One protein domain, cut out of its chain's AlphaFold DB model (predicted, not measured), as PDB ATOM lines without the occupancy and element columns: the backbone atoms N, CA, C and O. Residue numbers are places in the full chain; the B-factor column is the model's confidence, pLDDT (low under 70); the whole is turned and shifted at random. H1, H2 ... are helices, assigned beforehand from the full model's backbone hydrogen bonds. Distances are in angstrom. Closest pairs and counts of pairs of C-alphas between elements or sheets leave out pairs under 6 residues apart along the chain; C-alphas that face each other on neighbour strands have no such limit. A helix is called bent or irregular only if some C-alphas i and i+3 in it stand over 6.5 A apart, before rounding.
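Overview. This is residues 70 to 174 and 234 to 330 of the 498 residues of an uncharacterized protein of Edaphochlamys debaryana (UniProt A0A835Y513). A long arm, H3, runs out from a body of helices gathered round the long H11, and H1 and H2 fold onto the far end of the arm as a small head. H11 runs back beside H4 and part of H3, while H5, H6, H8 and H10 gather towards the end of the body away from the head, and H9 packs on H11 nearer its last residues, at residues 315 to 322; H7 touches no helix. The printed part has 202 residues with eleven named helices, H1 to H11 in order, and no named strand; its class is all helix. The whole is loose, with a radius of gyration of the C-alphas of 21.0 A, and elongated, spanning 69 by 38 by 30 A, the arm and head making much of the length.

Arrangement. H1, residues 70 to 79, touches residues 98 to 102 alone of H3, residues 93 to 120, at a steep tilt of 49 degrees; their closest C-alphas, those of Ser 78 and Ser 102, are 6.4 A apart. H2, residues 82 to 91, forms a helical hairpin with H3 at a shallow tilt of 30 degrees, and its closest C-alphas to H3 are those of Ala 89 and Ala 96, 3.7 A apart. H3 has a kink of 34 degrees near residue 100. H3 also touches the hub, H11, residues 302 to 328, which touches six helices; they run opposite ways at a shallow tilt of 29 degrees, and the closest C-alphas, those of Trp 115 and Ala 320, are 4.9 A apart. H4, residues 122 to 134, meets H3 only through their link and touches residues 303 to 314 alone of H11 at a tilt of 37 degrees, only just steep, closest at the C-alphas of Leu 125 and Trp 310, 5.2 A. H5, residues 136 to 144, and H11 only just touch, only at their ends, with 3 pairs of C-alphas within 8 A. H6, residues 150 to 160, touches H8, residues 237 to 252, at a steep tilt of 54 degrees, closest at the C-alphas of Phe 156 and Ala 247, 5.7 A. H8 touches H5 with residues 247 to 252 alone, closest at the C-alphas of Arg 248 and Ser 143, 5.1 A. H7, residues 163 to 173, meets H6 only through their link. H9, residues 269 to 278, touches residues 315 to 322 alone of H11, closest at the C-alphas of Leu 272 and Gln 315, 6.6 A. H10, residues 294 to 298, touches H6 and H11; its Ala 298 and Gly 305 of H11 have C-alphas 3.8 A apart. Every O i to N i+4 pair is within hydrogen-bond range in H2, H4, H6, H8, H9, H10 and H11; the counts are 4 of 6 in H1, 20 of 24 in H3, 3 of 5 in H5 and 6 of 7 in H7.

Along the chain. H1 begins at C-alpha 70, (-21.543, -62.667, 138.751), and is only just irregular: C-alphas 72 and 75 are 6.7 A apart. From first to last C-alpha H3 measures 39.8 A, H4 18.1 A, H8 21.9 A and H11 39.1 A. H3 ends at C-alpha 120, (-20.252, -36.236, 112.329), and H11 at C-alpha 328, (-26.566, -55.116, 118.584).

Size, cuts and confidence. The two C-alphas farthest apart, those of Ala 72 and Lys 144, are 69.2 A from each other. Residues 175 to 233 are not printed, and C-alphas 174 and 234 are 36.9 A apart across the cut. The links H8 to H9 and H9 to H10 are long. The mean pLDDT of the printed part is 85.5; 21 residues are under 70, among them 167 to 174 and 282 to 289.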
ATOM      1  N   ARG A  70     -21.843 -63.550 139.887       67.81
ATOM      2  CA  ARG A  70     -21.543 -62.667 138.751       67.81
ATOM      3  C   ARG A  70     -21.059 -61.290 139.219       67.81
ATOM      4  O   ARG A  70     -20.088 -60.770 138.677       67.81
ATOM      5  N   ASP A  71     -21.698 -60.781 140.264       76.38
ATOM      6  CA  ASP A  71     -21.453 -59.472 140.861       76.38
ATOM      7  C   ASP A  71     -20.046 -59.348 141.479       76.38
ATOM      8  O   ASP A  71     -19.486 -58.257 141.517       76.38
ATOM      9  N   ALA A  72     -19.423 -60.459 141.895       78.81
ATOM     10  CA  ALA A  72     -18.053 -60.475 142.411       78.81
ATOM     11  C   ALA A  72     -16.991 -60.507 141.296       78.81
ATOM     12  O   ALA A  72     -15.885 -60.001 141.476       78.81
ATOM     13  N   LEU A  73     -17.309 -61.093 140.135       75.25
ATOM     14  CA  LEU A  73     -16.364 -61.223 139.018       75.25
ATOM     15  C   LEU A  73     -16.404 -60.039 138.056       75.25
ATOM     16  O   LEU A  73     -15.393 -59.729 137.428       75.25
ATOM     17  N   GLU A  74     -17.555 -59.384 137.914       77.75
ATOM     18  CA  GLU A  74     -17.740 -58.299 136.950       77.75
ATOM     19  C   GLU A  74     -16.746 -57.132 137.135       77.75
ATOM     20  O   GLU A  74     -16.145 -56.738 136.130       77.75
ATOM     21  N   PRO A  75     -16.449 -56.640 138.359       81.31
ATOM     22  CA  PRO A  75     -15.443 -55.597 138.559       81.31
ATOM     23  C   PRO A  75     -14.051 -56.027 138.081       81.31
ATOM     24  O   PRO A  75     -13.415 -55.304 137.317       81.31
ATOM     25  N   ALA A  76     -13.603 -57.236 138.436       81.00
ATOM     26  CA  ALA A  76     -12.292 -57.746 138.036       81.00
ATOM     27  C   ALA A  76     -12.187 -57.945 136.514       81.00
ATOM     28  O   ALA A  76     -11.204 -57.549 135.886       81.00
ATOM     29  N   LEU A  77     -13.232 -58.496 135.888       77.81
ATOM     30  CA  LEU A  77     -13.293 -58.689 134.437       77.81
ATOM     31  C   LEU A  77     -13.364 -57.351 133.686       77.81
ATOM     32  O   LEU A  77     -12.783 -57.211 132.609       77.81
ATOM     33  N   SER A  78     -14.013 -56.337 134.260       77.25
ATOM     34  CA  SER A  78     -14.093 -54.997 133.671       77.25
ATOM     35  C   SER A  78     -12.744 -54.274 133.584       77.25
ATOM     36  O   SER A  78     -12.624 -53.335 132.798       77.25
ATOM     37  N   LEU A  79     -11.721 -54.739 134.308       83.88
ATOM     38  CA  LEU A  79     -10.354 -54.215 134.244       83.88
ATOM     39  C   LEU A  79      -9.488 -54.949 133.211       83.88
ATOM     40  O   LEU A  79      -8.488 -54.412 132.739       83.88
ATOM     41  N   LEU A  80      -9.873 -56.163 132.806       80.94
ATOM     42  CA  LEU A  80      -9.066 -56.966 131.890       80.94
ATOM     43  C   LEU A  80      -9.085 -56.403 130.458       80.94
ATOM     44  O   LEU A  80     -10.140 -55.975 129.972       80.94
ATOM     45  N   PRO A  81      -7.967 -56.467 129.712       84.50
ATOM     46  CA  PRO A  81      -7.945 -56.147 128.289       84.50
ATOM     47  C   PRO A  81      -8.878 -57.058 127.465       84.50
ATOM     48  O   PRO A  81      -9.080 -58.221 127.824       84.50
ATOM     49  N   PRO A  82      -9.409 -56.599 126.312       77.44
ATOM     50  CA  PRO A  82     -10.314 -57.396 125.473       77.44
ATOM     51  C   PRO A  82      -9.754 -58.763 125.050       77.44
ATOM     52  O   PRO A  82     -10.500 -59.739 124.972       77.44
ATOM     53  N   ARG A  83      -8.438 -58.850 124.806       82.06
ATOM     54  CA  ARG A  83      -7.757 -60.112 124.468       82.06
ATOM     55  C   ARG A  83      -7.813 -61.110 125.628       82.06
ATOM     56  O   ARG A  83      -8.203 -62.253 125.414       82.06
ATOM     57  N   CYS A  84      -7.518 -60.662 126.849       82.69
ATOM     58  CA  CYS A  84      -7.579 -61.486 128.059       82.69
ATOM     59  C   CYS A  84      -9.011 -61.945 128.356       82.69
ATOM     60  O   CYS A  84      -9.225 -63.107 128.679       82.69
ATOM     61  N   LEU A  85     -10.003 -61.066 128.168       78.06
ATOM     62  CA  LEU A  85     -11.418 -61.423 128.305       78.06
ATOM     63  C   LEU A  85     -11.869 -62.468 127.283       78.06
ATOM     64  O   LEU A  85     -12.625 -63.372 127.625       78.06
ATOM     65  N   THR A  86     -11.400 -62.357 126.039       78.12
ATOM     66  CA  THR A  86     -11.696 -63.346 124.992       78.12
ATOM     67  C   THR A  86     -11.076 -64.694 125.347       78.12
ATOM     68  O   THR A  86     -11.756 -65.711 125.280       78.12
ATOM     69  N   HIS A  87      -9.816 -64.704 125.788       79.00
ATOM     70  CA  HIS A  87      -9.150 -65.927 126.229       79.00
ATOM     71  C   HIS A  87      -9.871 -66.557 127.431       79.00
ATOM     72  O   HIS A  87     -10.203 -67.734 127.387       79.00
ATOM     73  N   ALA A  88     -10.216 -65.772 128.457       74.31
ATOM     74  CA  ALA A  88     -10.972 -66.249 129.618       74.31
ATOM     75  C   ALA A  88     -12.347 -66.825 129.230       74.31
ATOM     76  O   ALA A  88     -12.753 -67.865 129.751       74.31
ATOM     77  N   ALA A  89     -13.038 -66.191 128.276       75.44
ATOM     78  CA  ALA A  89     -14.304 -66.687 127.743       75.44
ATOM     79  C   ALA A  89     -14.151 -68.009 126.971       75.44
ATOM     80  O   ALA A  89     -15.049 -68.845 127.022       75.44
ATOM     81  N   LEU A  90     -13.033 -68.215 126.271       77.81
ATOM     82  CA  LEU A  90     -12.745 -69.462 125.555       77.81
ATOM     83  C   LEU A  90     -12.284 -70.586 126.497       77.81
ATOM     84  O   LEU A  90     -12.600 -71.745 126.250       77.81
ATOM     85  N   SER A  91     -11.565 -70.258 127.574       80.50
ATOM     86  CA  SER A  91     -11.010 -71.249 128.506       80.50
ATOM     87  C   SER A  91     -12.038 -71.832 129.476       80.50
ATOM     88  O   SER A  91     -11.871 -72.965 129.917       80.50
ATOM     89  N   CYS A  92     -13.093 -71.093 129.841       77.62
ATOM     90  CA  CYS A  92     -14.092 -71.588 130.787       77.62
ATOM     91  C   CYS A  92     -15.512 -71.145 130.426       77.62
ATOM     92  O   CYS A  92     -15.833 -69.957 130.405       77.62
ATOM     93  N   ARG A  93     -16.417 -72.118 130.243       71.25
ATOM     94  CA  ARG A  93     -17.830 -71.877 129.891       71.25
ATOM     95  C   ARG A  93     -18.563 -71.006 130.920       71.25
ATOM     96  O   ARG A  93     -19.422 -70.214 130.546       71.25
ATOM     97  N   GLY A  94     -18.212 -71.120 132.205       73.44
ATOM     98  CA  GLY A  94     -18.759 -70.264 133.266       73.44
ATOM     99  C   GLY A  94     -18.303 -68.806 133.148       73.44
ATOM    100  O   GLY A  94     -19.098 -67.890 133.342       73.44
ATOM    101  N   TRP A  95     -17.050 -68.592 132.747       73.19
ATOM    102  CA  TRP A  95     -16.473 -67.263 132.535       73.19
ATOM    103  C   TRP A  95     -16.955 -66.643 131.229       73.19
ATOM    104  O   TRP A  95     -17.123 -65.429 131.162       73.19
ATOM    105  N   ALA A  96     -17.256 -67.468 130.222       73.50
ATOM    106  CA  ALA A  96     -17.834 -67.028 128.961       73.50
ATOM    107  C   ALA A  96     -19.105 -66.204 129.178       73.50
ATOM    108  O   ALA A  96     -19.246 -65.151 128.569       73.50
ATOM    109  N   ALA A  97     -19.992 -66.635 130.082       74.81
ATOM    110  CA  ALA A  97     -21.240 -65.933 130.378       74.81
ATOM    111  C   ALA A  97     -21.015 -64.551 131.017       74.81
ATOM    112  O   ALA A  97     -21.686 -63.586 130.651       74.81
ATOM    113  N   VAL A  98     -20.058 -64.444 131.947       78.50
ATOM    114  CA  VAL A  98     -19.766 -63.182 132.646       78.50
ATOM    115  C   VAL A  98     -18.963 -62.235 131.748       78.50
ATOM    116  O   VAL A  98     -19.365 -61.093 131.534       78.50
ATOM    117  N   ALA A  99     -17.884 -62.725 131.130       78.88
ATOM    118  CA  ALA A  99     -17.042 -61.947 130.221       78.88
ATOM    119  C   ALA A  99     -17.808 -61.476 128.976       78.88
ATOM    120  O   ALA A  99     -17.557 -60.383 128.469       78.88
ATOM    121  N   ALA A 100     -18.778 -62.260 128.500       81.31
ATOM    122  CA  ALA A 100     -19.650 -61.903 127.389       81.31
ATOM    123  C   ALA A 100     -20.402 -60.590 127.586       81.31
ATOM    124  O   ALA A 100     -20.551 -59.832 126.624       81.31
ATOM    125  N   HIS A 101     -20.885 -60.328 128.804       81.25
ATOM    126  CA  HIS A 101     -21.630 -59.111 129.088       81.25
ATOM    127  C   HIS A 101     -20.727 -57.883 128.946       81.25
ATOM    128  O   HIS A 101     -21.042 -56.982 128.165       81.25
ATOM    129  N   SER A 102     -19.565 -57.891 129.607       82.25
ATOM    130  CA  SER A 102     -18.587 -56.798 129.543       82.25
ATOM    131  C   SER A 102     -17.997 -56.632 128.136       82.25
ATOM    132  O   SER A 102     -17.892 -55.509 127.642       82.25
ATOM    133  N   LEU A 103     -17.678 -57.732 127.440       83.88
ATOM    134  CA  LEU A 103     -17.224 -57.709 126.042       83.88
ATOM    135  C   LEU A 103     -18.293 -57.129 125.108       83.88
ATOM    136  O   LEU A 103     -17.981 -56.286 124.268       83.88
ATOM    137  N   GLY A 104     -19.553 -57.539 125.274       86.44
ATOM    138  CA  GLY A 104     -20.682 -57.002 124.519       86.44
ATOM    139  C   GLY A 104     -20.902 -55.513 124.794       86.44
ATOM    140  O   GLY A 104     -21.111 -54.744 123.859       86.44
ATOM    141  N   GLY A 105     -20.794 -55.091 126.058       87.62
ATOM    142  CA  GLY A 105     -20.858 -53.686 126.467       87.62
ATOM    143  C   GLY A 105     -19.783 -52.840 125.788       87.62
ATOM    144  O   GLY A 105     -20.109 -51.857 125.123       87.62
ATOM    145  N   ARG A 106     -18.515 -53.271 125.857       89.06
ATOM    146  CA  ARG A 106     -17.388 -52.587 125.200       89.06
ATOM    147  C   ARG A 106     -17.530 -52.549 123.682       89.06
ATOM    148  O   ARG A 106     -17.325 -51.497 123.085       89.06
ATOM    149  N   ARG A 107     -17.931 -53.659 123.051       89.94
ATOM    150  CA  ARG A 107     -18.162 -53.723 121.600       89.94
ATOM    151  C   ARG A 107     -19.257 -52.746 121.165       89.94
ATOM    152  O   ARG A 107     -19.067 -52.026 120.191       89.94
ATOM    153  N   ARG A 108     -20.380 -52.682 121.893       92.44
ATOM    154  CA  ARG A 108     -21.461 -51.719 121.622       92.44
ATOM    155  C   ARG A 108     -21.010 -50.278 121.830       92.44
ATOM    156  O   ARG A 108     -21.319 -49.443 120.989       92.44
ATOM    157  N   ALA A 109     -20.279 -49.987 122.906       92.19
ATOM    158  CA  ALA A 109     -19.746 -48.651 123.162       92.19
ATOM    159  C   ALA A 109     -18.787 -48.206 122.044       92.19
ATOM    160  O   ALA A 109     -18.951 -47.122 121.493       92.19
ATOM    161  N   GLN A 110     -17.860 -49.076 121.634       93.88
ATOM    162  CA  GLN A 110     -16.935 -48.810 120.533       93.88
ATOM    163  C   GLN A 110     -17.666 -48.613 119.200       93.88
ATOM    164  O   GLN A 110     -17.361 -47.671 118.471       93.88
ATOM    165  N   ALA A 111     -18.641 -49.469 118.882       93.69
ATOM    166  CA  ALA A 111     -19.417 -49.349 117.651       93.69
ATOM    167  C   ALA A 111     -20.264 -48.065 117.628       93.69
ATOM    168  O   ALA A 111     -20.324 -47.396 116.601       93.69
ATOM    169  N   ARG A 112     -20.855 -47.666 118.766       96.06
ATOM    170  CA  ARG A 112     -21.558 -46.379 118.911       96.06
ATOM    171  C   ARG A 112     -20.618 -45.191 118.733       96.06
ATOM    172  O   ARG A 112     -20.981 -44.257 118.035       96.06
ATOM    173  N   ALA A 113     -19.423 -45.236 119.322       95.75
ATOM    174  CA  ALA A 113     -18.433 -44.172 119.174       95.75
ATOM    175  C   ALA A 113     -17.969 -44.024 117.714       95.75
ATOM    176  O   ALA A 113     -17.908 -42.910 117.200       95.75
ATOM    177  N   ARG A 114     -17.714 -45.141 117.018       95.56
ATOM    178  CA  ARG A 114     -17.385 -45.138 115.582       95.56
ATOM    179  C   ARG A 114     -18.532 -44.627 114.722       95.56
ATOM    180  O   ARG A 114     -18.299 -43.814 113.838       95.56
ATOM    181  N   TRP A 115     -19.757 -45.071 114.998       96.25
ATOM    182  CA  TRP A 115     -20.949 -44.567 114.320       96.25
ATOM    183  C   TRP A 115     -21.103 -43.060 114.517       96.25
ATOM    184  O   TRP A 115     -21.226 -42.343 113.533       96.25
ATOM    185  N   ALA A 116     -20.989 -42.570 115.754       96.69
ATOM    186  CA  ALA A 116     -21.046 -41.143 116.058       96.69
ATOM    187  C   ALA A 116     -19.983 -40.353 115.273       96.69
ATOM    188  O   ALA A 116     -20.327 -39.398 114.580       96.69
ATOM    189  N   ALA A 117     -18.722 -40.799 115.294       95.12
ATOM    190  CA  ALA A 117     -17.639 -40.168 114.538       95.12
ATOM    191  C   ALA A 117     -17.903 -40.160 113.020       95.12
ATOM    192  O   ALA A 117     -17.727 -39.134 112.367       95.12
ATOM    193  N   ALA A 118     -18.387 -41.270 112.454       95.38
ATOM    194  CA  ALA A 118     -18.722 -41.346 111.035       95.38
ATOM    195  C   ALA A 118     -19.913 -40.441 110.670       95.38
ATOM    196  O   ALA A 118     -19.890 -39.775 109.637       95.38
ATOM    197  N   THR A 119     -20.933 -40.354 111.530       95.44
ATOM    198  CA  THR A 119     -22.086 -39.465 111.309       95.44
ATOM    199  C   THR A 119     -21.729 -37.986 111.420       95.44
ATOM    200  O   THR A 119     -22.285 -37.178 110.683       95.44
ATOM    201  N   GLN A 120     -20.755 -37.614 112.259       96.81
ATOM    202  CA  GLN A 120     -20.252 -36.236 112.329       96.81
ATOM    203  C   GLN A 120     -19.599 -35.785 111.013       96.81
ATOM    204  O   GLN A 120     -19.581 -34.592 110.716       96.81
ATOM    205  N   ALA A 121     -19.105 -36.719 110.194       94.62
ATOM    206  CA  ALA A 121     -18.550 -36.414 108.880       94.62
ATOM    207  C   ALA A 121     -19.625 -36.182 107.797       94.62
ATOM    208  O   ALA A 121     -19.296 -35.636 106.744       94.62
ATOM    209  N   LEU A 122     -20.899 -36.538 108.028       94.50
ATOM    210  CA  LEU A 122     -21.963 -36.464 107.014       94.50
ATOM    211  C   LEU A 122     -22.101 -35.091 106.336       94.50
ATOM    212  O   LEU A 122     -22.161 -35.072 105.109       94.50
ATOM    213  N   PRO A 123     -22.084 -33.942 107.045       96.12
ATOM    214  CA  PRO A 123     -22.186 -32.638 106.385       96.12
ATOM    215  C   PRO A 123     -21.003 -32.336 105.456       96.12
ATOM    216  O   PRO A 123     -21.155 -31.672 104.432       96.12
ATOM    217  N   ARG A 124     -19.801 -32.818 105.798       96.50
ATOM    218  CA  ARG A 124     -18.607 -32.691 104.951       96.50
ATOM    219  C   ARG A 124     -18.725 -33.581 103.713       96.50
ATOM    220  O   ARG A 124     -18.464 -33.108 102.616       96.50
ATOM    221  N   LEU A 125     -19.184 -34.822 103.881       95.12
ATOM    222  CA  LEU A 125     -19.402 -35.750 102.769       95.12
ATOM    223  C   LEU A 125     -20.517 -35.271 101.832       95.12
ATOM    224  O   LEU A 125     -20.366 -35.368 100.622       95.12
ATOM    225  N   GLY A 126     -21.600 -34.708 102.370       94.50
ATOM    226  CA  GLY A 126     -22.674 -34.117 101.569       94.50
ATOM    227  C   GLY A 126     -22.180 -32.966 100.691       94.50
ATOM    228  O   GLY A 126     -22.515 -32.920  99.513       94.50
ATOM    229  N   ARG A 127     -21.318 -32.089 101.228       96.38
ATOM    230  CA  ARG A 127     -20.674 -31.023 100.441       96.38
ATOM    231  C   ARG A 127     -19.744 -31.572  99.363       96.38
ATOM    232  O   ARG A 127     -19.860 -31.156  98.222       96.38
ATOM    233  N   ALA A 128     -18.887 -32.537  99.703       95.88
ATOM    234  CA  ALA A 128     -18.002 -33.167  98.723       95.88
ATOM    235  C   ALA A 128     -18.788 -33.832  97.579       95.88
ATOM    236  O   ALA A 128     -18.379 -33.736  96.428       95.88
ATOM    237  N   LEU A 129     -19.930 -34.469  97.875       94.94
ATOM    238  CA  LEU A 129     -20.802 -35.032  96.843       94.94
ATOM    239  C   LEU A 129     -21.439 -33.947  95.972       94.94
ATOM    240  O   LEU A 129     -21.429 -34.080  94.757       94.94
ATOM    241  N   ALA A 130     -21.961 -32.882  96.582       94.00
ATOM    242  CA  ALA A 130     -22.569 -31.778  95.846       94.00
ATOM    243  C   ALA A 130     -21.557 -31.069  94.925       94.00
ATOM    244  O   ALA A 130     -21.898 -30.739  93.797       94.00
ATOM    245  N   GLU A 131     -20.311 -30.884  95.378       95.38
ATOM    246  CA  GLU A 131     -19.203 -30.370  94.553       95.38
ATOM    247  C   GLU A 131     -18.914 -31.316  93.376       95.38
ATOM    248  O   GLU A 131     -18.840 -30.882  92.233       95.38
ATOM    249  N   VAL A 132     -18.856 -32.630  93.619       94.62
ATOM    250  CA  VAL A 132     -18.676 -33.638  92.557       94.62
ATOM    251  C   VAL A 132     -19.820 -33.636  91.539       94.62
ATOM    252  O   VAL A 132     -19.582 -33.835  90.349       94.62
ATOM    253  N   GLU A 133     -21.059 -33.449  91.991       92.12
ATOM    254  CA  GLU A 133     -22.237 -33.365  91.123       92.12
ATOM    255  C   GLU A 133     -22.250 -32.061  90.313       92.12
ATOM    256  O   GLU A 133     -22.578 -32.092  89.126       92.12
ATOM    257  N   ALA A 134     -21.842 -30.938  90.912       93.50
ATOM    258  CA  ALA A 134     -21.711 -29.652  90.227       93.50
ATOM    259  C   ALA A 134     -20.610 -29.684  89.153       93.50
ATOM    260  O   ALA A 134     -20.832 -29.244  88.023       93.50
ATOM    261  N   ASP A 135     -19.470 -30.296  89.473       95.19
ATOM    262  CA  ASP A 135     -18.283 -30.361  88.614       95.19
ATOM    263  C   ASP A 135     -18.204 -31.681  87.822       95.19
ATOM    264  O   ASP A 135     -17.153 -32.097  87.324       95.19
ATOM    265  N   ALA A 136     -19.348 -32.347  87.639       91.88
ATOM    266  CA  ALA A 136     -19.502 -33.590  86.884       91.88
ATOM    267  C   ALA A 136     -18.849 -33.557  85.491       91.88
ATOM    268  O   ALA A 136     -18.318 -34.566  85.016       91.88
ATOM    269  N   GLY A 137     -18.896 -32.395  84.830       93.44
ATOM    270  CA  GLY A 137     -18.272 -32.172  83.528       93.44
ATOM    271  C   GLY A 137     -16.759 -32.395  83.557       93.44
ATOM    272  O   GLY A 137     -16.229 -33.046  82.661       93.44
ATOM    273  N   GLU A 138     -16.071 -31.960  84.615       94.12
ATOM    274  CA  GLU A 138     -14.622 -32.151  84.757       94.12
ATOM    275  C   GLU A 138     -14.248 -33.626  84.889       94.12
ATOM    276  O   GLU A 138     -13.251 -34.079  84.327       94.12
ATOM    277  N   LEU A 139     -15.070 -34.409  85.593       93.25
ATOM    278  CA  LEU A 139     -14.857 -35.850  85.686       93.25
ATOM    279  C   LEU A 139     -15.063 -36.536  84.333       93.25
ATOM    280  O   LEU A 139     -14.317 -37.455  84.005       93.25
ATOM    281  N   LYS A 140     -16.025 -36.081  83.518       92.69
ATOM    282  CA  LYS A 140     -16.222 -36.604  82.154       92.69
ATOM    283  C   LYS A 140     -15.027 -36.314  81.251       92.69
ATOM    284  O   LYS A 140     -14.668 -37.167  80.439       92.69
ATOM    285  N   GLU A 141     -14.367 -35.173  81.419       94.62
ATOM    286  CA  GLU A 141     -13.154 -34.825  80.669       94.62
ATOM    287  C   GLU A 141     -11.999 -35.807  80.927       94.62
ATOM    288  O   GLU A 141     -11.224 -36.097  80.012       94.62
ATOM    289  N   LEU A 142     -11.934 -36.427  82.114       94.12
ATOM    290  CA  LEU A 142     -10.939 -37.466  82.411       94.12
ATOM    291  C   LEU A 142     -11.068 -38.683  81.488       94.12
ATOM    292  O   LEU A 142     -10.071 -39.355  81.235       94.12
ATOM    293  N   SER A 143     -12.245 -38.940  80.907       92.12
ATOM    294  CA  SER A 143     -12.436 -40.022  79.932       92.12
ATOM    295  C   SER A 143     -11.625 -39.851  78.639       92.12
ATOM    296  O   SER A 143     -11.515 -40.804  77.863       92.12
ATOM    297  N   LYS A 144     -11.044 -38.669  78.396       94.06
ATOM    298  CA  LYS A 144     -10.157 -38.396  77.255       94.06
ATOM    299  C   LYS A 144      -8.718 -38.860  77.498       94.06
ATOM    300  O   LYS A 144      -7.953 -38.962  76.547       94.06
ATOM    301  N   LEU A 145      -8.347 -39.165  78.745       93.06
ATOM    302  CA  LEU A 145      -7.016 -39.672  79.071       93.06
ATOM    303  C   LEU A 145      -6.852 -41.101  78.541       93.06
ATOM    304  O   LEU A 145      -7.579 -42.011  78.943       93.06
ATOM    305  N   GLU A 146      -5.864 -41.308  77.670       90.94
ATOM    306  CA  GLU A 146      -5.513 -42.641  77.165       90.94
ATOM    307  C   GLU A 146      -4.885 -43.514  78.257       90.94
ATOM    308  O   GLU A 146      -5.191 -44.700  78.348       90.94
ATOM    309  N   SER A 147      -4.048 -42.905  79.107       89.31
ATOM    310  CA  SER A 147      -3.316 -43.571  80.186       89.31
ATOM    311  C   SER A 147      -3.499 -42.809  81.505       89.31
ATOM    312  O   SER A 147      -2.816 -41.809  81.747       89.31
ATOM    313  N   PRO A 148      -4.452 -43.218  82.357       90.44
ATOM    314  CA  PRO A 148      -4.710 -42.552  83.625       90.44
ATOM    315  C   PRO A 148      -3.578 -42.797  84.639       90.44
ATOM    316  O   PRO A 148      -3.047 -43.909  84.747       90.44
ATOM    317  N   PRO A 149      -3.268 -41.806  85.489       91.62
ATOM    318  CA  PRO A 149      -2.505 -42.023  86.709       91.62
ATOM    319  C   PRO A 149      -3.092 -43.148  87.576       91.62
ATOM    320  O   PRO A 149      -4.306 -43.385  87.602       91.62
ATOM    321  N   ALA A 150      -2.228 -43.839  88.325       89.12
ATOM    322  CA  ALA A 150      -2.643 -44.948  89.183       89.12
ATOM    323  C   ALA A 150      -3.716 -44.558  90.228       89.12
ATOM    324  O   ALA A 150      -4.687 -45.311  90.344       89.12
ATOM    325  N   PRO A 151      -3.637 -43.391  90.910       92.81
ATOM    326  CA  PRO A 151      -4.670 -42.977  91.864       92.81
ATOM    327  C   PRO A 151      -6.049 -42.789  91.211       92.81
ATOM    328  O   PRO A 151      -7.060 -43.236  91.753       92.81
ATOM    329  N   LEU A 152      -6.094 -42.206  90.007       93.38
ATOM    330  CA  LEU A 152      -7.337 -42.041  89.247       93.38
ATOM    331  C   LEU A 152      -7.909 -43.396  88.820       93.38
ATOM    332  O   LEU A 152      -9.086 -43.672  89.047       93.38
ATOM    333  N   SER A 153      -7.067 -44.283  88.288       91.00
ATOM    334  CA  SER A 153      -7.479 -45.647  87.927       91.00
ATOM    335  C   SER A 153      -8.107 -46.382  89.113       91.00
ATOM    336  O   SER A 153      -9.137 -47.040  88.973       91.00
ATOM    337  N   GLN A 154      -7.499 -46.254  90.296       91.50
ATOM    338  CA  GLN A 154      -7.982 -46.882  91.520       91.50
ATOM    339  C   GLN A 154      -9.322 -46.294  91.981       91.50
ATOM    340  O   GLN A 154     -10.220 -47.062  92.335       91.50
ATOM    341  N   LEU A 155      -9.482 -44.966  91.948       94.56
ATOM    342  CA  LEU A 155     -10.747 -44.304  92.273       94.56
ATOM    343  C   LEU A 155     -11.879 -44.823  91.386       94.56
ATOM    344  O   LEU A 155     -12.905 -45.277  91.892       94.56
ATOM    345  N   PHE A 156     -11.704 -44.775  90.066       92.62
ATOM    346  CA  PHE A 156     -12.775 -45.157  89.154       92.62
ATOM    347  C   PHE A 156     -13.060 -46.658  89.188       92.62
ATOM    348  O   PHE A 156     -14.221 -47.063  89.116       92.62
ATOM    349  N   TRP A 157     -12.039 -47.485  89.423       89.56
ATOM    350  CA  TRP A 157     -12.252 -48.895  89.732       89.56
ATOM    351  C   TRP A 157     -13.089 -49.079  91.004       89.56
ATOM    352  O   TRP A 157     -13.955 -49.954  91.066       89.56
ATOM    353  N   ALA A 158     -12.882 -48.263  92.036       92.75
ATOM    354  CA  ALA A 158     -13.683 -48.310  93.250       92.75
ATOM    355  C   ALA A 158     -15.135 -47.832  93.012       92.75
ATOM    356  O   ALA A 158     -16.066 -48.505  93.463       92.75
ATOM    357  N   LEU A 159     -15.340 -46.760  92.237       91.88
ATOM    358  CA  LEU A 159     -16.666 -46.246  91.854       91.88
ATOM    359  C   LEU A 159     -17.466 -47.237  90.992       91.88
ATOM    360  O   LEU A 159     -18.661 -47.427  91.227       91.88
ATOM    361  N   GLU A 160     -16.808 -47.958  90.078       89.00
ATOM    362  CA  GLU A 160     -17.409 -49.050  89.291       89.00
ATOM    363  C   GLU A 160     -18.081 -50.099  90.202       89.00
ATOM    364  O   GLU A 160     -19.106 -50.681  89.854       89.00
ATOM    365  N   ALA A 161     -17.554 -50.331  91.414       86.69
ATOM    366  CA  ALA A 161     -18.117 -51.307  92.353       86.69
ATOM    367  C   ALA A 161     -19.490 -50.888  92.907       86.69
ATOM    368  O   ALA A 161     -20.252 -51.740  93.379       86.69
ATOM    369  N   LEU A 162     -19.779 -49.585  92.887       87.69
ATOM    370  CA  LEU A 162     -21.028 -49.000  93.363       87.69
ATOM    371  C   LEU A 162     -22.063 -48.874  92.244       87.69
ATOM    372  O   LEU A 162     -23.261 -48.988  92.510       87.69
ATOM    373  N   TRP A 163     -21.606 -48.728  91.000       82.44
ATOM    374  CA  TRP A 163     -22.430 -48.377  89.845       82.44
ATOM    375  C   TRP A 163     -23.663 -49.269  89.612       82.44
ATOM    376  O   TRP A 163     -24.769 -48.727  89.534       82.44
ATOM    377  N   PRO A 164     -23.568 -50.620  89.623       80.12
ATOM    378  CA  PRO A 164     -24.741 -51.471  89.407       80.12
ATOM    379  C   PRO A 164     -25.834 -51.276  90.465       80.12
ATOM    380  O   PRO A 164     -27.013 -51.521  90.209       80.12
ATOM    381  N   ARG A 165     -25.468 -50.840  91.678       69.69
ATOM    382  CA  ARG A 165     -26.444 -50.569  92.741       69.69
ATOM    383  C   ARG A 165     -27.136 -49.236  92.545       69.69
ATOM    384  O   ARG A 165     -28.316 -49.156  92.869       69.69
ATOM    385  N   CYS A 166     -26.419 -48.223  92.074       71.94
ATOM    386  CA  CYS A 166     -27.010 -46.918  91.822       71.94
ATOM    387  C   CYS A 166     -28.042 -47.038  90.691       71.94
ATOM    388  O   CYS A 166     -29.213 -46.735  90.911       71.94
ATOM    389  N   LEU A 167     -27.663 -47.668  89.572       67.38
ATOM    390  CA  LEU A 167     -28.586 -47.959  88.469       67.38
ATOM    391  C   LEU A 167     -29.737 -48.885  88.889       67.38
ATOM    392  O   LEU A 167     -30.894 -48.624  88.582       67.38
ATOM    393  N   GLY A 168     -29.458 -49.946  89.654       68.12
ATOM    394  CA  GLY A 168     -30.492 -50.868  90.131       68.12
ATOM    395  C   GLY A 168     -31.450 -50.279  91.180       68.12
ATOM    396  O   GLY A 168     -32.485 -50.890  91.460       68.12
ATOM    397  N   ARG A 169     -31.117 -49.141  91.809       65.38
ATOM    398  CA  ARG A 169     -32.050 -48.375  92.653       65.38
ATOM    399  C   ARG A 169     -32.821 -47.370  91.806       65.38
ATOM    400  O   ARG A 169     -34.040 -47.378  91.887       65.38
ATOM    401  N   LEU A 170     -32.151 -46.612  90.940       59.12
ATOM    402  CA  LEU A 170     -32.813 -45.665  90.040       59.12
ATOM    403  C   LEU A 170     -33.813 -46.341  89.103       59.12
ATOM    404  O   LEU A 170     -34.947 -45.900  89.010       59.12
ATOM    405  N   GLY A 171     -33.463 -47.481  88.506       58.66
ATOM    406  CA  GLY A 171     -34.377 -48.252  87.659       58.66
ATOM    407  C   GLY A 171     -35.515 -48.949  88.415       58.66
ATOM    408  O   GLY A 171     -36.417 -49.481  87.772       58.66
ATOM    409  N   ARG A 172     -35.469 -48.986  89.755       57.66
ATOM    410  CA  ARG A 172     -36.601 -49.372  90.617       57.66
ATOM    411  C   ARG A 172     -37.457 -48.170  91.002       57.66
ATOM    412  O   ARG A 172     -38.656 -48.327  91.155       57.66
ATOM    413  N   TRP A 173     -36.841 -47.000  91.148       46.78
ATOM    414  CA  TRP A 173     -37.535 -45.748  91.437       46.78
ATOM    415  C   TRP A 173     -38.279 -45.227  90.201       46.78
ATOM    416  O   TRP A 173     -39.434 -44.854  90.313       46.78
ATOM    417  N   GLY A 174     -37.677 -45.307  89.013       48.34
ATOM    418  CA  GLY A 174     -38.313 -44.913  87.751       48.34
ATOM    419  C   GLY A 174     -39.344 -45.908  87.200       48.34
ATOM    420  O   GLY A 174     -40.002 -45.597  86.221       48.34
ATOM    421  N   LEU A 234      -2.242 -55.277  90.460       59.19
ATOM    422  CA  LEU A 234      -2.584 -53.896  90.107       59.19
ATOM    423  C   LEU A 234      -1.514 -53.184  89.256       59.19
ATOM    424  O   LEU A 234      -1.811 -52.226  88.551       59.19
ATOM    425  N   GLY A 235      -0.265 -53.660  89.315       64.44
ATOM    426  CA  GLY A 235       0.823 -53.184  88.460       64.44
ATOM    427  C   GLY A 235       0.710 -53.626  86.997       64.44
ATOM    428  O   GLY A 235       1.346 -53.012  86.142       64.44
ATOM    429  N   ASP A 236      -0.112 -54.637  86.695       76.56
ATOM    430  CA  ASP A 236      -0.304 -55.146  85.339       76.56
ATOM    431  C   ASP A 236      -0.933 -54.052  84.449       76.56
ATOM    432  O   ASP A 236      -2.051 -53.592  84.724       76.56
ATOM    433  N   PRO A 237      -0.221 -53.586  83.408       76.12
ATOM    434  CA  PRO A 237      -0.709 -52.530  82.529       76.12
ATOM    435  C   PRO A 237      -1.961 -52.949  81.747       76.12
ATOM    436  O   PRO A 237      -2.837 -52.114  81.536       76.12
ATOM    437  N   VAL A 238      -2.104 -54.227  81.378       80.00
ATOM    438  CA  VAL A 238      -3.261 -54.724  80.613       80.00
ATOM    439  C   VAL A 238      -4.514 -54.710  81.477       80.00
ATOM    440  O   VAL A 238      -5.585 -54.281  81.042       80.00
ATOM    441  N   TRP A 239      -4.386 -55.147  82.730       79.12
ATOM    442  CA  TRP A 239      -5.488 -55.093  83.683       79.12
ATOM    443  C   TRP A 239      -5.921 -53.651  83.962       79.12
ATOM    444  O   TRP A 239      -7.119 -53.363  83.944       79.12
ATOM    445  N   ARG A 240      -4.958 -52.742  84.176       76.62
ATOM    446  CA  ARG A 240      -5.240 -51.313  84.386       76.62
ATOM    447  C   ARG A 240      -5.956 -50.707  83.187       76.62
ATOM    448  O   ARG A 240      -6.968 -50.045  83.386       76.62
ATOM    449  N   GLN A 241      -5.492 -51.003  81.975       82.38
ATOM    450  CA  GLN A 241      -6.109 -50.517  80.745       82.38
ATOM    451  C   GLN A 241      -7.564 -50.979  80.618       82.38
ATOM    452  O   GLN A 241      -8.457 -50.154  80.464       82.38
ATOM    453  N   ARG A 242      -7.836 -52.279  80.786       83.88
ATOM    454  CA  ARG A 242      -9.210 -52.815  80.721       83.88
ATOM    455  C   ARG A 242     -10.128 -52.214  81.782       83.88
ATOM    456  O   ARG A 242     -11.305 -51.965  81.534       83.88
ATOM    457  N   ARG A 243      -9.611 -51.995  82.995       84.31
ATOM    458  CA  ARG A 243     -10.383 -51.354  84.071       84.31
ATOM    459  C   ARG A 243     -10.635 -49.887  83.788       84.31
ATOM    460  O   ARG A 243     -11.722 -49.399  84.084       84.31
ATOM    461  N   TRP A 244      -9.672 -49.211  83.179       86.62
ATOM    462  CA  TRP A 244      -9.863 -47.852  82.718       86.62
ATOM    463  C   TRP A 244     -10.892 -47.762  81.595       86.62
ATOM    464  O   TRP A 244     -11.748 -46.893  81.639       86.62
ATOM    465  N   GLU A 245     -10.897 -48.684  80.637       88.12
ATOM    466  CA  GLU A 245     -11.928 -48.744  79.593       88.12
ATOM    467  C   GLU A 245     -13.334 -48.905  80.188       88.12
ATOM    468  O   GLU A 245     -14.251 -48.177  79.806       88.12
ATOM    469  N   ALA A 246     -13.496 -49.773  81.193       86.69
ATOM    470  CA  ALA A 246     -14.754 -49.897  81.930       86.69
ATOM    471  C   ALA A 246     -15.128 -48.598  82.671       86.69
ATOM    472  O   ALA A 246     -16.287 -48.180  82.655       86.69
ATOM    473  N   ALA A 247     -14.151 -47.922  83.279       86.31
ATOM    474  CA  ALA A 247     -14.347 -46.615  83.902       86.31
ATOM    475  C   ALA A 247     -14.732 -45.525  82.890       86.31
ATOM    476  O   ALA A 247     -15.590 -44.698  83.184       86.31
ATOM    477  N   ARG A 248     -14.143 -45.528  81.691       89.12
ATOM    478  CA  ARG A 248     -14.489 -44.608  80.602       89.12
ATOM    479  C   ARG A 248     -15.910 -44.838  80.119       89.12
ATOM    480  O   ARG A 248     -16.636 -43.866  79.957       89.12
ATOM    481  N   ALA A 249     -16.324 -46.094  79.955       87.50
ATOM    482  CA  ALA A 249     -17.708 -46.426  79.626       87.50
ATOM    483  C   ALA A 249     -18.679 -45.915  80.705       87.50
ATOM    484  O   ALA A 249     -19.725 -45.358  80.386       87.50
ATOM    485  N   LEU A 250     -18.296 -46.032  81.981       86.25
ATOM    486  CA  LEU A 250     -19.055 -45.486  83.103       86.25
ATOM    487  C   LEU A 250     -19.127 -43.950  83.065       86.25
ATOM    488  O   LEU A 250     -20.212 -43.406  83.214       86.25
ATOM    489  N   MET A 251     -18.013 -43.252  82.821       87.94
ATOM    490  CA  MET A 251     -17.981 -41.784  82.710       87.94
ATOM    491  C   MET A 251     -18.737 -41.255  81.486       87.94
ATOM    492  O   MET A 251     -19.305 -40.167  81.532       87.94
ATOM    493  N   ALA A 252     -18.749 -42.023  80.395       87.56
ATOM    494  CA  ALA A 252     -19.487 -41.703  79.178       87.56
ATOM    495  C   ALA A 252     -21.006 -41.876  79.341       87.56
ATOM    496  O   ALA A 252     -21.767 -41.370  78.517       87.56
ATOM    497  N   SER A 253     -21.454 -42.568  80.393       86.44
ATOM    498  CA  SER A 253     -22.873 -42.705  80.705       86.44
ATOM    499  C   SER A 253     -23.509 -41.321  80.911       86.44
ATOM    500  O   SER A 253     -22.946 -40.497  81.640       86.44
ATOM    501  N   PRO A 254     -24.694 -41.043  80.333       85.56
ATOM    502  CA  PRO A 254     -25.390 -39.772  80.552       85.56
ATOM    503  C   PRO A 254     -25.694 -39.557  82.037       85.56
ATOM    504  O   PRO A 254     -25.534 -38.445  82.537       85.56
ATOM    505  N   ASP A 255     -25.989 -40.649  82.743       85.50
ATOM    506  CA  ASP A 255     -26.249 -40.675  84.180       85.50
ATOM    507  C   ASP A 255     -25.000 -40.452  85.039       85.50
ATOM    508  O   ASP A 255     -25.095 -40.553  86.251       85.50
ATOM    509  N   PHE A 256     -23.809 -40.230  84.479       82.94
ATOM    510  CA  PHE A 256     -22.611 -39.986  85.281       82.94
ATOM    511  C   PHE A 256     -22.439 -38.501  85.642       82.94
ATOM    512  O   PHE A 256     -22.529 -37.659  84.742       82.94
ATOM    513  N   PRO A 257     -22.101 -38.172  86.907       79.31
ATOM    514  CA  PRO A 257     -22.105 -39.028  88.098       79.31
ATOM    515  C   PRO A 257     -23.542 -39.395  88.501       79.31
ATOM    516  O   PRO A 257     -24.444 -38.581  88.351       79.31
ATOM    517  N   CYS A 258     -23.755 -40.626  88.994       77.00
ATOM    518  CA  CYS A 258     -25.106 -41.156  89.224       77.00
ATOM    519  C   CYS A 258     -25.924 -40.210  90.116       77.00
ATOM    520  O   CYS A 258     -25.556 -40.078  91.289       77.00
ATOM    521  N   PRO A 259     -27.036 -39.616  89.629       69.75
ATOM    522  CA  PRO A 259     -27.913 -38.795  90.455       69.75
ATOM    523  C   PRO A 259     -28.545 -39.725  91.489       69.75
ATOM    524  O   PRO A 259     -29.413 -40.524  91.169       69.75
ATOM    525  N   GLY A 260     -28.015 -39.759  92.709       73.19
ATOM    526  CA  GLY A 260     -28.333 -40.814  93.681       73.19
ATOM    527  C   GLY A 260     -27.139 -41.645  94.145       73.19
ATOM    528  O   GLY A 260     -27.328 -42.656  94.823       73.19
ATOM    529  N   LEU A 261     -25.904 -41.211  93.878       78.94
ATOM    530  CA  LEU A 261     -24.716 -41.684  94.597       78.94
ATOM    531  C   LEU A 261     -24.944 -41.659  96.119       78.94
ATOM    532  O   LEU A 261     -24.623 -42.634  96.799       78.94
ATOM    533  N   GLY A 262     -25.609 -40.625  96.647       81.50
ATOM    534  CA  GLY A 262     -26.040 -40.570  98.051       81.50
ATOM    535  C   GLY A 262     -27.028 -41.679  98.453       81.50
ATOM    536  O   GLY A 262     -26.929 -42.234  99.547       81.50
ATOM    537  N   ALA A 263     -27.922 -42.095  97.550       81.31
ATOM    538  CA  ALA A 263     -28.886 -43.176  97.784       81.31
ATOM    539  C   ALA A 263     -28.248 -44.578  97.754       81.31
ATOM    540  O   ALA A 263     -28.890 -45.571  98.112       81.31
ATOM    541  N   ALA A 264     -26.975 -44.702  97.355       75.81
ATOM    542  CA  ALA A 264     -26.245 -45.965  97.415       75.81
ATOM    543  C   ALA A 264     -26.000 -46.446  98.860       75.81
ATOM    544  O   ALA A 264     -25.694 -47.632  99.052       75.81
ATOM    545  N   PHE A 265     -26.208 -45.579  99.859       81.50
ATOM    546  CA  PHE A 265     -25.947 -45.823 101.275       81.50
ATOM    547  C   PHE A 265     -27.209 -46.196 102.076       81.50
ATOM    548  O   PHE A 265     -28.318 -45.839 101.682       81.50
ATOM    549  N   PRO A 266     -27.056 -46.943 103.189       85.75
ATOM    550  CA  PRO A 266     -25.845 -47.663 103.597       85.75
ATOM    551  C   PRO A 266     -25.516 -48.831 102.646       85.75
ATOM    552  O   PRO A 266     -26.395 -49.421 102.008       85.75
ATOM    553  N   MET A 267     -24.227 -49.163 102.528       91.69
ATOM    554  CA  MET A 267     -23.775 -50.294 101.715       91.69
ATOM    555  C   MET A 267     -23.913 -51.613 102.475       91.69
ATOM    556  O   MET A 267     -23.489 -51.737 103.620       91.69
ATOM    557  N   GLY A 268     -24.423 -52.645 101.798       91.44
ATOM    558  CA  GLY A 268     -24.445 -53.997 102.359       91.44
ATOM    559  C   GLY A 268     -23.039 -54.611 102.496       91.44
ATOM    560  O   GLY A 268     -22.116 -54.202 101.779       91.44
ATOM    561  N   PRO A 269     -22.865 -55.664 103.325       91.94
ATOM    562  CA  PRO A 269     -21.554 -56.241 103.651       91.94
ATOM    563  C   PRO A 269     -20.721 -56.657 102.433       91.94
ATOM    564  O   PRO A 269     -19.521 -56.399 102.375       91.94
ATOM    565  N   ARG A 270     -21.360 -57.266 101.421       90.75
ATOM    566  CA  ARG A 270     -20.686 -57.708 100.186       90.75
ATOM    567  C   ARG A 270     -20.138 -56.535  99.373       90.75
ATOM    568  O   ARG A 270     -19.029 -56.615  98.853       90.75
ATOM    569  N   THR A 271     -20.907 -55.455  99.261       90.88
ATOM    570  CA  THR A 271     -20.491 -54.249  98.531       90.88
ATOM    571  C   THR A 271     -19.382 -53.531  99.281       90.88
ATOM    572  O   THR A 271     -18.374 -53.200  98.668       90.88
ATOM    573  N   LEU A 272     -19.507 -53.393 100.603       93.00
ATOM    574  CA  LEU A 272     -18.458 -52.811 101.433       93.00
ATOM    575  C   LEU A 272     -17.143 -53.601 101.330       93.00
ATOM    576  O   LEU A 272     -16.082 -53.005 101.176       93.00
ATOM    577  N   ALA A 273     -17.197 -54.936 101.372       90.62
ATOM    578  CA  ALA A 273     -16.013 -55.781 101.221       90.62
ATOM    579  C   ALA A 273     -15.342 -55.602  99.847       90.62
ATOM    580  O   ALA A 273     -14.122 -55.446  99.775       90.62
ATOM    581  N   ARG A 274     -16.134 -55.562  98.764       89.81
ATOM    582  CA  ARG A 274     -15.625 -55.268  97.415       89.81
ATOM    583  C   ARG A 274     -14.993 -53.883  97.351       89.81
ATOM    584  O   ARG A 274     -13.869 -53.775  96.875       89.81
ATOM    585  N   LEU A 275     -15.659 -52.853  97.870       92.12
ATOM    586  CA  LEU A 275     -15.128 -51.492  97.872       92.12
ATOM    587  C   LEU A 275     -13.790 -51.418  98.624       92.12
ATOM    588  O   LEU A 275     -12.806 -50.946  98.065       92.12
ATOM    589  N   ARG A 276     -13.713 -52.002  99.826       91.19
ATOM    590  CA  ARG A 276     -12.484 -52.048 100.639       91.19
ATOM    591  C   ARG A 276     -11.311 -52.735  99.946       91.19
ATOM    592  O   ARG A 276     -10.172 -52.322 100.138       91.19
ATOM    593  N   SER A 277     -11.581 -53.774  99.153       87.50
ATOM    594  CA  SER A 277     -10.537 -54.442  98.365       87.50
ATOM    595  C   SER A 277      -9.961 -53.547  97.262       87.50
ATOM    596  O   SER A 277      -8.818 -53.739  96.865       87.50
ATOM    597  N   ARG A 278     -10.726 -52.551  96.796       89.50
ATOM    598  CA  ARG A 278     -10.322 -51.615  95.737       89.50
ATOM    599  C   ARG A 278      -9.687 -50.344  96.295       89.50
ATOM    600  O   ARG A 278      -8.766 -49.809  95.692       89.50
ATOM    601  N   THR A 279     -10.119 -49.894  97.470       92.44
ATOM    602  CA  THR A 279      -9.585 -48.699  98.148       92.44
ATOM    603  C   THR A 279      -8.349 -48.977  99.009       92.44
ATOM    604  O   THR A 279      -7.843 -48.063  99.650       92.44
ATOM    605  N   GLY A 280      -7.854 -50.221  99.050       85.62
ATOM    606  CA  GLY A 280      -6.628 -50.567  99.781       85.62
ATOM    607  C   GLY A 280      -6.769 -50.481 101.304       85.62
ATOM    608  O   GLY A 280      -5.797 -50.215 102.007       85.62
ATOM    609  N   GLY A 281      -7.978 -50.694 101.840       71.88
ATOM    610  CA  GLY A 281      -8.221 -50.621 103.281       71.88
ATOM    611  C   GLY A 281      -7.291 -51.559 104.063       71.88
ATOM    612  O   GLY A 281      -7.341 -52.770 103.858       71.88
ATOM    613  N   ALA A 282      -6.482 -50.979 104.959       52.53
ATOM    614  CA  ALA A 282      -5.411 -51.602 105.745       52.53
ATOM    615  C   ALA A 282      -5.620 -53.102 106.038       52.53
ATOM    616  O   ALA A 282      -6.554 -53.485 106.747       52.53
ATOM    617  N   GLY A 283      -4.728 -53.942 105.502       54.75
ATOM    618  CA  GLY A 283      -4.682 -55.384 105.781       54.75
ATOM    619  C   GLY A 283      -4.994 -56.306 104.601       54.75
ATOM    620  O   GLY A 283      -5.194 -57.501 104.808       54.75
ATOM    621  N   GLY A 284      -5.047 -55.786 103.374       56.19
ATOM    622  CA  GLY A 284      -5.145 -56.627 102.186       56.19
ATOM    623  C   GLY A 284      -3.925 -57.557 102.038       56.19
ATOM    624  O   GLY A 284      -2.802 -57.089 102.226       56.19
ATOM    625  N   PRO A 285      -4.098 -58.854 101.711       52.78
ATOM    626  CA  PRO A 285      -2.971 -59.734 101.405       52.78
ATOM    627  C   PRO A 285      -2.137 -59.142 100.256       52.78
ATOM    628  O   PRO A 285      -2.690 -58.606  99.294       52.78
ATOM    629  N   GLY A 286      -0.807 -59.193 100.398       52.94
ATOM    630  CA  GLY A 286       0.158 -58.509  99.531       52.94
ATOM    631  C   GLY A 286      -0.123 -58.712  98.039       52.94
ATOM    632  O   GLY A 286      -0.165 -59.840  97.556       52.94
ATOM    633  N   GLY A 287      -0.337 -57.606  97.323       62.53
ATOM    634  CA  GLY A 287      -0.717 -57.584  95.903       62.53
ATOM    635  C   GLY A 287      -1.905 -56.667  95.586       62.53
ATOM    636  O   GLY A 287      -2.127 -56.342  94.420       62.53
ATOM    637  N   LEU A 288      -2.642 -56.235  96.612       63.47
ATOM    638  CA  LEU A 288      -3.694 -55.221  96.515       63.47
ATOM    639  C   LEU A 288      -3.108 -53.801  96.380       63.47
ATOM    640  O   LEU A 288      -1.953 -53.591  96.759       63.47
ATOM    641  N   PRO A 289      -3.868 -52.840  95.814       67.06
ATOM    642  CA  PRO A 289      -3.395 -51.463  95.695       67.06
ATOM    643  C   PRO A 289      -3.077 -50.891  97.077       67.06
ATOM    644  O   PRO A 289      -3.672 -51.305  98.078       67.06
ATOM    645  N   GLY A 290      -2.180 -49.902  97.115       84.12
ATOM    646  CA  GLY A 290      -2.026 -49.048  98.290       84.12
ATOM    647  C   GLY A 290      -3.360 -48.402  98.698       84.12
ATOM    648  O   GLY A 290      -4.339 -48.453  97.941       84.12
ATOM    649  N   PRO A 291      -3.438 -47.827  99.908       92.06
ATOM    650  CA  PRO A 291      -4.627 -47.092 100.314       92.06
ATOM    651  C   PRO A 291      -4.918 -45.986  99.294       92.06
ATOM    652  O   PRO A 291      -4.005 -45.291  98.865       92.06
ATOM    653  N   LEU A 292      -6.180 -45.836  98.893       94.50
ATOM    654  CA  LEU A 292      -6.596 -44.700  98.077       94.50
ATOM    655  C   LEU A 292      -6.441 -43.429  98.923       94.50
ATOM    656  O   LEU A 292      -7.097 -43.311  99.960       94.50
ATOM    657  N   VAL A 293      -5.589 -42.502  98.492       95.88
ATOM    658  CA  VAL A 293      -5.320 -41.240  99.193       95.88
ATOM    659  C   VAL A 293      -5.996 -40.094  98.428       95.88
ATOM    660  O   VAL A 293      -5.600 -39.826  97.291       95.88
ATOM    661  N   PRO A 294      -7.022 -39.421  98.987       97.19
ATOM    662  CA  PRO A 294      -7.727 -38.335  98.301       97.19
ATOM    663  C   PRO A 294      -6.809 -37.217  97.809       97.19
ATOM    664  O   PRO A 294      -7.043 -36.675  96.735       97.19
ATOM    665  N   GLU A 295      -5.749 -36.907  98.551       97.62
ATOM    666  CA  GLU A 295      -4.770 -35.875  98.214       97.62
ATOM    667  C   GLU A 295      -3.955 -36.238  96.961       97.62
ATOM    668  O   GLU A 295      -3.735 -35.387  96.101       97.62
ATOM    669  N   GLU A 296      -3.567 -37.509  96.805       96.81
ATOM    670  CA  GLU A 296      -2.875 -37.999  95.602       96.81
ATOM    671  C   GLU A 296      -3.792 -37.966  94.375       96.81
ATOM    672  O   GLU A 296      -3.356 -37.669  93.266       96.81
ATOM    673  N   VAL A 297      -5.083 -38.242  94.567       97.31
ATOM    674  CA  VAL A 297      -6.083 -38.118  93.501       97.31
ATOM    675  C   VAL A 297      -6.314 -36.643  93.148       97.31
ATOM    676  O   VAL A 297      -6.335 -36.290  91.967       97.31
ATOM    677  N   ALA A 298      -6.429 -35.777  94.159       97.62
ATOM    678  CA  ALA A 298      -6.633 -34.339  94.006       97.62
ATOM    679  C   ALA A 298      -5.478 -33.659  93.258       97.62
ATOM    680  O   ALA A 298      -5.718 -32.721  92.500       97.62
ATOM    681  N   ALA A 299      -4.247 -34.162  93.412       97.44
ATOM    682  CA  ALA A 299      -3.080 -33.689  92.670       97.44
ATOM    683  C   ALA A 299      -3.214 -33.862  91.144       97.44
ATOM    684  O   ALA A 299      -2.548 -33.160  90.387       97.44
ATOM    685  N   HIS A 300      -4.075 -34.779  90.684       96.75
ATOM    686  CA  HIS A 300      -4.367 -34.979  89.264       96.75
ATOM    687  C   HIS A 300      -5.667 -34.306  88.818       96.75
ATOM    688  O   HIS A 300      -5.736 -33.796  87.702       96.75
ATOM    689  N   ASN A 301      -6.701 -34.323  89.660       97.50
ATOM    690  CA  ASN A 301      -7.960 -33.626  89.414       97.50
ATOM    691  C   ASN A 301      -8.678 -33.368  90.748       97.50
ATOM    692  O   ASN A 301      -8.983 -34.310  91.484       97.50
ATOM    693  N   ALA A 302      -8.955 -32.098  91.058       97.56
ATOM    694  CA  ALA A 302      -9.529 -31.689  92.341       97.56
ATOM    695  C   ALA A 302     -10.894 -32.351  92.606       97.56
ATOM    696  O   ALA A 302     -11.116 -32.904  93.687       97.56
ATOM    697  N   THR A 303     -11.762 -32.382  91.595       96.62
ATOM    698  CA  THR A 303     -13.095 -32.997  91.644       96.62
ATOM    699  C   THR A 303     -13.021 -34.508  91.881       96.62
ATOM    700  O   THR A 303     -13.758 -35.063  92.698       96.62
ATOM    701  N   ALA A 304     -12.060 -35.197  91.266       96.56
ATOM    702  CA  ALA A 304     -11.783 -36.606  91.531       96.56
ATOM    703  C   ALA A 304     -11.271 -36.815  92.966       96.56
ATOM    704  O   ALA A 304     -11.659 -37.778  93.627       96.56
ATOM    705  N   GLY A 305     -10.458 -35.889  93.482       97.62
ATOM    706  CA  GLY A 305     -10.057 -35.859  94.889       97.62
ATOM    707  C   GLY A 305     -11.256 -35.794  95.838       97.62
ATOM    708  O   GLY A 305     -11.343 -36.583  96.781       97.62
ATOM    709  N   ARG A 306     -12.240 -34.934  95.542       97.31
ATOM    710  CA  ARG A 306     -13.510 -34.857  96.285       97.31
ATOM    711  C   ARG A 306     -14.337 -36.132  96.179       97.31
ATOM    712  O   ARG A 306     -14.875 -36.594  97.185       97.31
ATOM    713  N   ALA A 307     -14.383 -36.753  95.002       95.62
ATOM    714  CA  ALA A 307     -15.048 -38.040  94.824       95.62
ATOM    715  C   ALA A 307     -14.382 -39.149  95.659       95.62
ATOM    716  O   ALA A 307     -15.080 -39.966  96.260       95.62
ATOM    717  N   ALA A 308     -13.048 -39.159  95.754       96.69
ATOM    718  CA  ALA A 308     -12.304 -40.085  96.609       96.69
ATOM    719  C   ALA A 308     -12.577 -39.839  98.102       96.69
ATOM    720  O   ALA A 308     -12.848 -40.786  98.843       96.69
ATOM    721  N   GLU A 309     -12.561 -38.577  98.534       96.94
ATOM    722  CA  GLU A 309     -12.905 -38.163  99.898       96.94
ATOM    723  C   GLU A 309     -14.312 -38.639 100.286       96.94
ATOM    724  O   GLU A 309     -14.496 -39.305 101.314       96.94
ATOM    725  N   TRP A 310     -15.294 -38.358  99.428       96.00
ATOM    726  CA  TRP A 310     -16.666 -38.807  99.609       96.00
ATOM    727  C   TRP A 310     -16.753 -40.335  99.703       96.00
ATOM    728  O   TRP A 310     -17.333 -40.867 100.653       96.00
ATOM    729  N   LEU A 311     -16.131 -41.053  98.763       95.44
ATOM    730  CA  LEU A 311     -16.176 -42.512  98.674       95.44
ATOM    731  C   LEU A 311     -15.636 -43.190  99.939       95.44
ATOM    732  O   LEU A 311     -16.247 -44.133 100.453       95.44
ATOM    733  N   LEU A 312     -14.501 -42.713 100.456       95.69
ATOM    734  CA  LEU A 312     -13.878 -43.247 101.668       95.69
ATOM    735  C   LEU A 312     -14.695 -42.933 102.921       95.69
ATOM    736  O   LEU A 312     -14.869 -43.808 103.774       95.69
ATOM    737  N   GLY A 313     -15.247 -41.724 103.031       95.50
ATOM    738  CA  GLY A 313     -16.126 -41.386 104.147       95.50
ATOM    739  C   GLY A 313     -17.406 -42.220 104.145       95.50
ATOM    740  O   GLY A 313     -17.829 -42.734 105.179       95.50
ATOM    741  N   ALA A 314     -17.983 -42.444 102.970       94.00
ATOM    742  CA  ALA A 314     -19.195 -43.233 102.823       94.00
ATOM    743  C   ALA A 314     -18.940 -44.746 103.049       94.00
ATOM    744  O   ALA A 314     -19.791 -45.472 103.590       94.00
ATOM    745  N   GLN A 315     -17.729 -45.222 102.727       94.94
ATOM    746  CA  GLN A 315     -17.214 -46.529 103.145       94.94
ATOM    747  C   GLN A 315     -17.162 -46.663 104.671       94.94
ATOM    748  O   GLN A 315     -17.658 -47.660 105.204       94.94
ATOM    749  N   GLU A 316     -16.585 -45.685 105.370       95.25
ATOM    750  CA  GLU A 316     -16.465 -45.725 106.830       95.25
ATOM    751  C   GLU A 316     -17.829 -45.621 107.519       95.25
ATOM    752  O   GLU A 316     -18.102 -46.373 108.452       95.25
ATOM    753  N   LEU A 317     -18.741 -44.796 106.997       95.50
ATOM    754  CA  LEU A 317     -20.119 -44.727 107.480       95.50
ATOM    755  C   LEU A 317     -20.830 -46.084 107.379       95.50
ATOM    756  O   LEU A 317     -21.410 -46.561 108.354       95.50
ATOM    757  N   SER A 318     -20.744 -46.747 106.222       95.19
ATOM    758  CA  SER A 318     -21.358 -48.071 106.034       95.19
ATOM    759  C   SER A 318     -20.722 -49.132 106.926       95.19
ATOM    760  O   SER A 318     -21.407 -50.007 107.451       95.19
ATOM    761  N   ARG A 319     -19.402 -49.058 107.126       95.25
ATOM    762  CA  ARG A 319     -18.694 -49.935 108.055       95.25
ATOM    763  C   ARG A 319     -19.182 -49.730 109.483       95.25
ATOM    764  O   ARG A 319     -19.483 -50.713 110.152       95.25
ATOM    765  N   ALA A 320     -19.271 -48.486 109.939       95.62
ATOM    766  CA  ALA A 320     -19.718 -48.165 111.285       95.62
ATOM    767  C   ALA A 320     -21.174 -48.605 111.520       95.62
ATOM    768  O   ALA A 320     -21.469 -49.157 112.580       95.62
ATOM    769  N   ALA A 321     -22.054 -48.458 110.519       95.19
ATOM    770  CA  ALA A 321     -23.420 -48.987 110.563       95.19
ATOM    771  C   ALA A 321     -23.431 -50.510 110.776       95.19
ATOM    772  O   ALA A 321     -24.047 -51.002 111.721       95.19
ATOM    773  N   LEU A 322     -22.682 -51.255 109.956       94.50
ATOM    774  CA  LEU A 322     -22.598 -52.715 110.059       94.50
ATOM    775  C   LEU A 322     -21.941 -53.178 111.367       94.50
ATOM    776  O   LEU A 322     -22.342 -54.190 111.938       94.50
ATOM    777  N   GLU A 323     -20.938 -52.455 111.869       94.12
ATOM    778  CA  GLU A 323     -20.326 -52.741 113.170       94.12
ATOM    779  C   GLU A 323     -21.320 -52.516 114.319       94.12
ATOM    780  O   GLU A 323     -21.353 -53.317 115.257       94.12
ATOM    781  N   LEU A 324     -22.156 -51.476 114.234       94.19
ATOM    782  CA  LEU A 324     -23.217 -51.198 115.202       94.19
ATOM    783  C   LEU A 324     -24.308 -52.271 115.168       94.19
ATOM    784  O   LEU A 324     -24.678 -52.782 116.226       94.19
ATOM    785  N   GLU A 325     -24.773 -52.668 113.984       93.00
ATOM    786  CA  GLU A 325     -25.714 -53.781 113.812       93.00
ATOM    787  C   GLU A 325     -25.138 -55.090 114.361       93.00
ATOM    788  O   GLU A 325     -25.777 -55.763 115.167       93.00
ATOM    789  N   ALA A 326     -23.887 -55.415 114.026       90.12
ATOM    790  CA  ALA A 326     -23.219 -56.612 114.529       90.12
ATOM    791  C   ALA A 326     -22.974 -56.568 116.049       90.12
ATOM    792  O   ALA A 326     -22.882 -57.613 116.691       90.12
ATOM    793  N   ALA A 327     -22.822 -55.380 116.641       90.19
ATOM    794  CA  ALA A 327     -22.727 -55.212 118.089       90.19
ATOM    795  C   ALA A 327     -24.093 -55.321 118.788       90.19
ATOM    796  O   ALA A 327     -24.149 -55.775 119.933       90.19
ATOM    797  N   ARG A 328     -25.183 -54.921 118.117       87.94
ATOM    798  CA  ARG A 328     -26.566 -55.116 118.584       87.94
ATOM    799  C   ARG A 328     -26.960 -56.591 118.532       87.94
ATOM    800  O   ARG A 328     -27.457 -57.099 119.524       87.94
ATOM    801  N   ALA A 329     -26.633 -57.279 117.440       85.44
ATOM    802  CA  ALA A 329     -26.885 -58.709 117.236       85.44
ATOM    803  C   ALA A 329     -25.901 -59.637 117.980       85.44
ATOM    804  O   ALA A 329     -25.818 -60.833 117.690       85.44
ATOM    805  N   TRP A 330     -25.092 -59.100 118.901       82.00
ATOM    806  CA  TRP A 330     -24.115 -59.868 119.669       82.00
ATOM    807  C   TRP A 330     -24.815 -60.735 120.730       82.00
ATOM    808  O   TRP A 330     -24.773 -60.444 121.924       82.00
TER     809      TRP A 330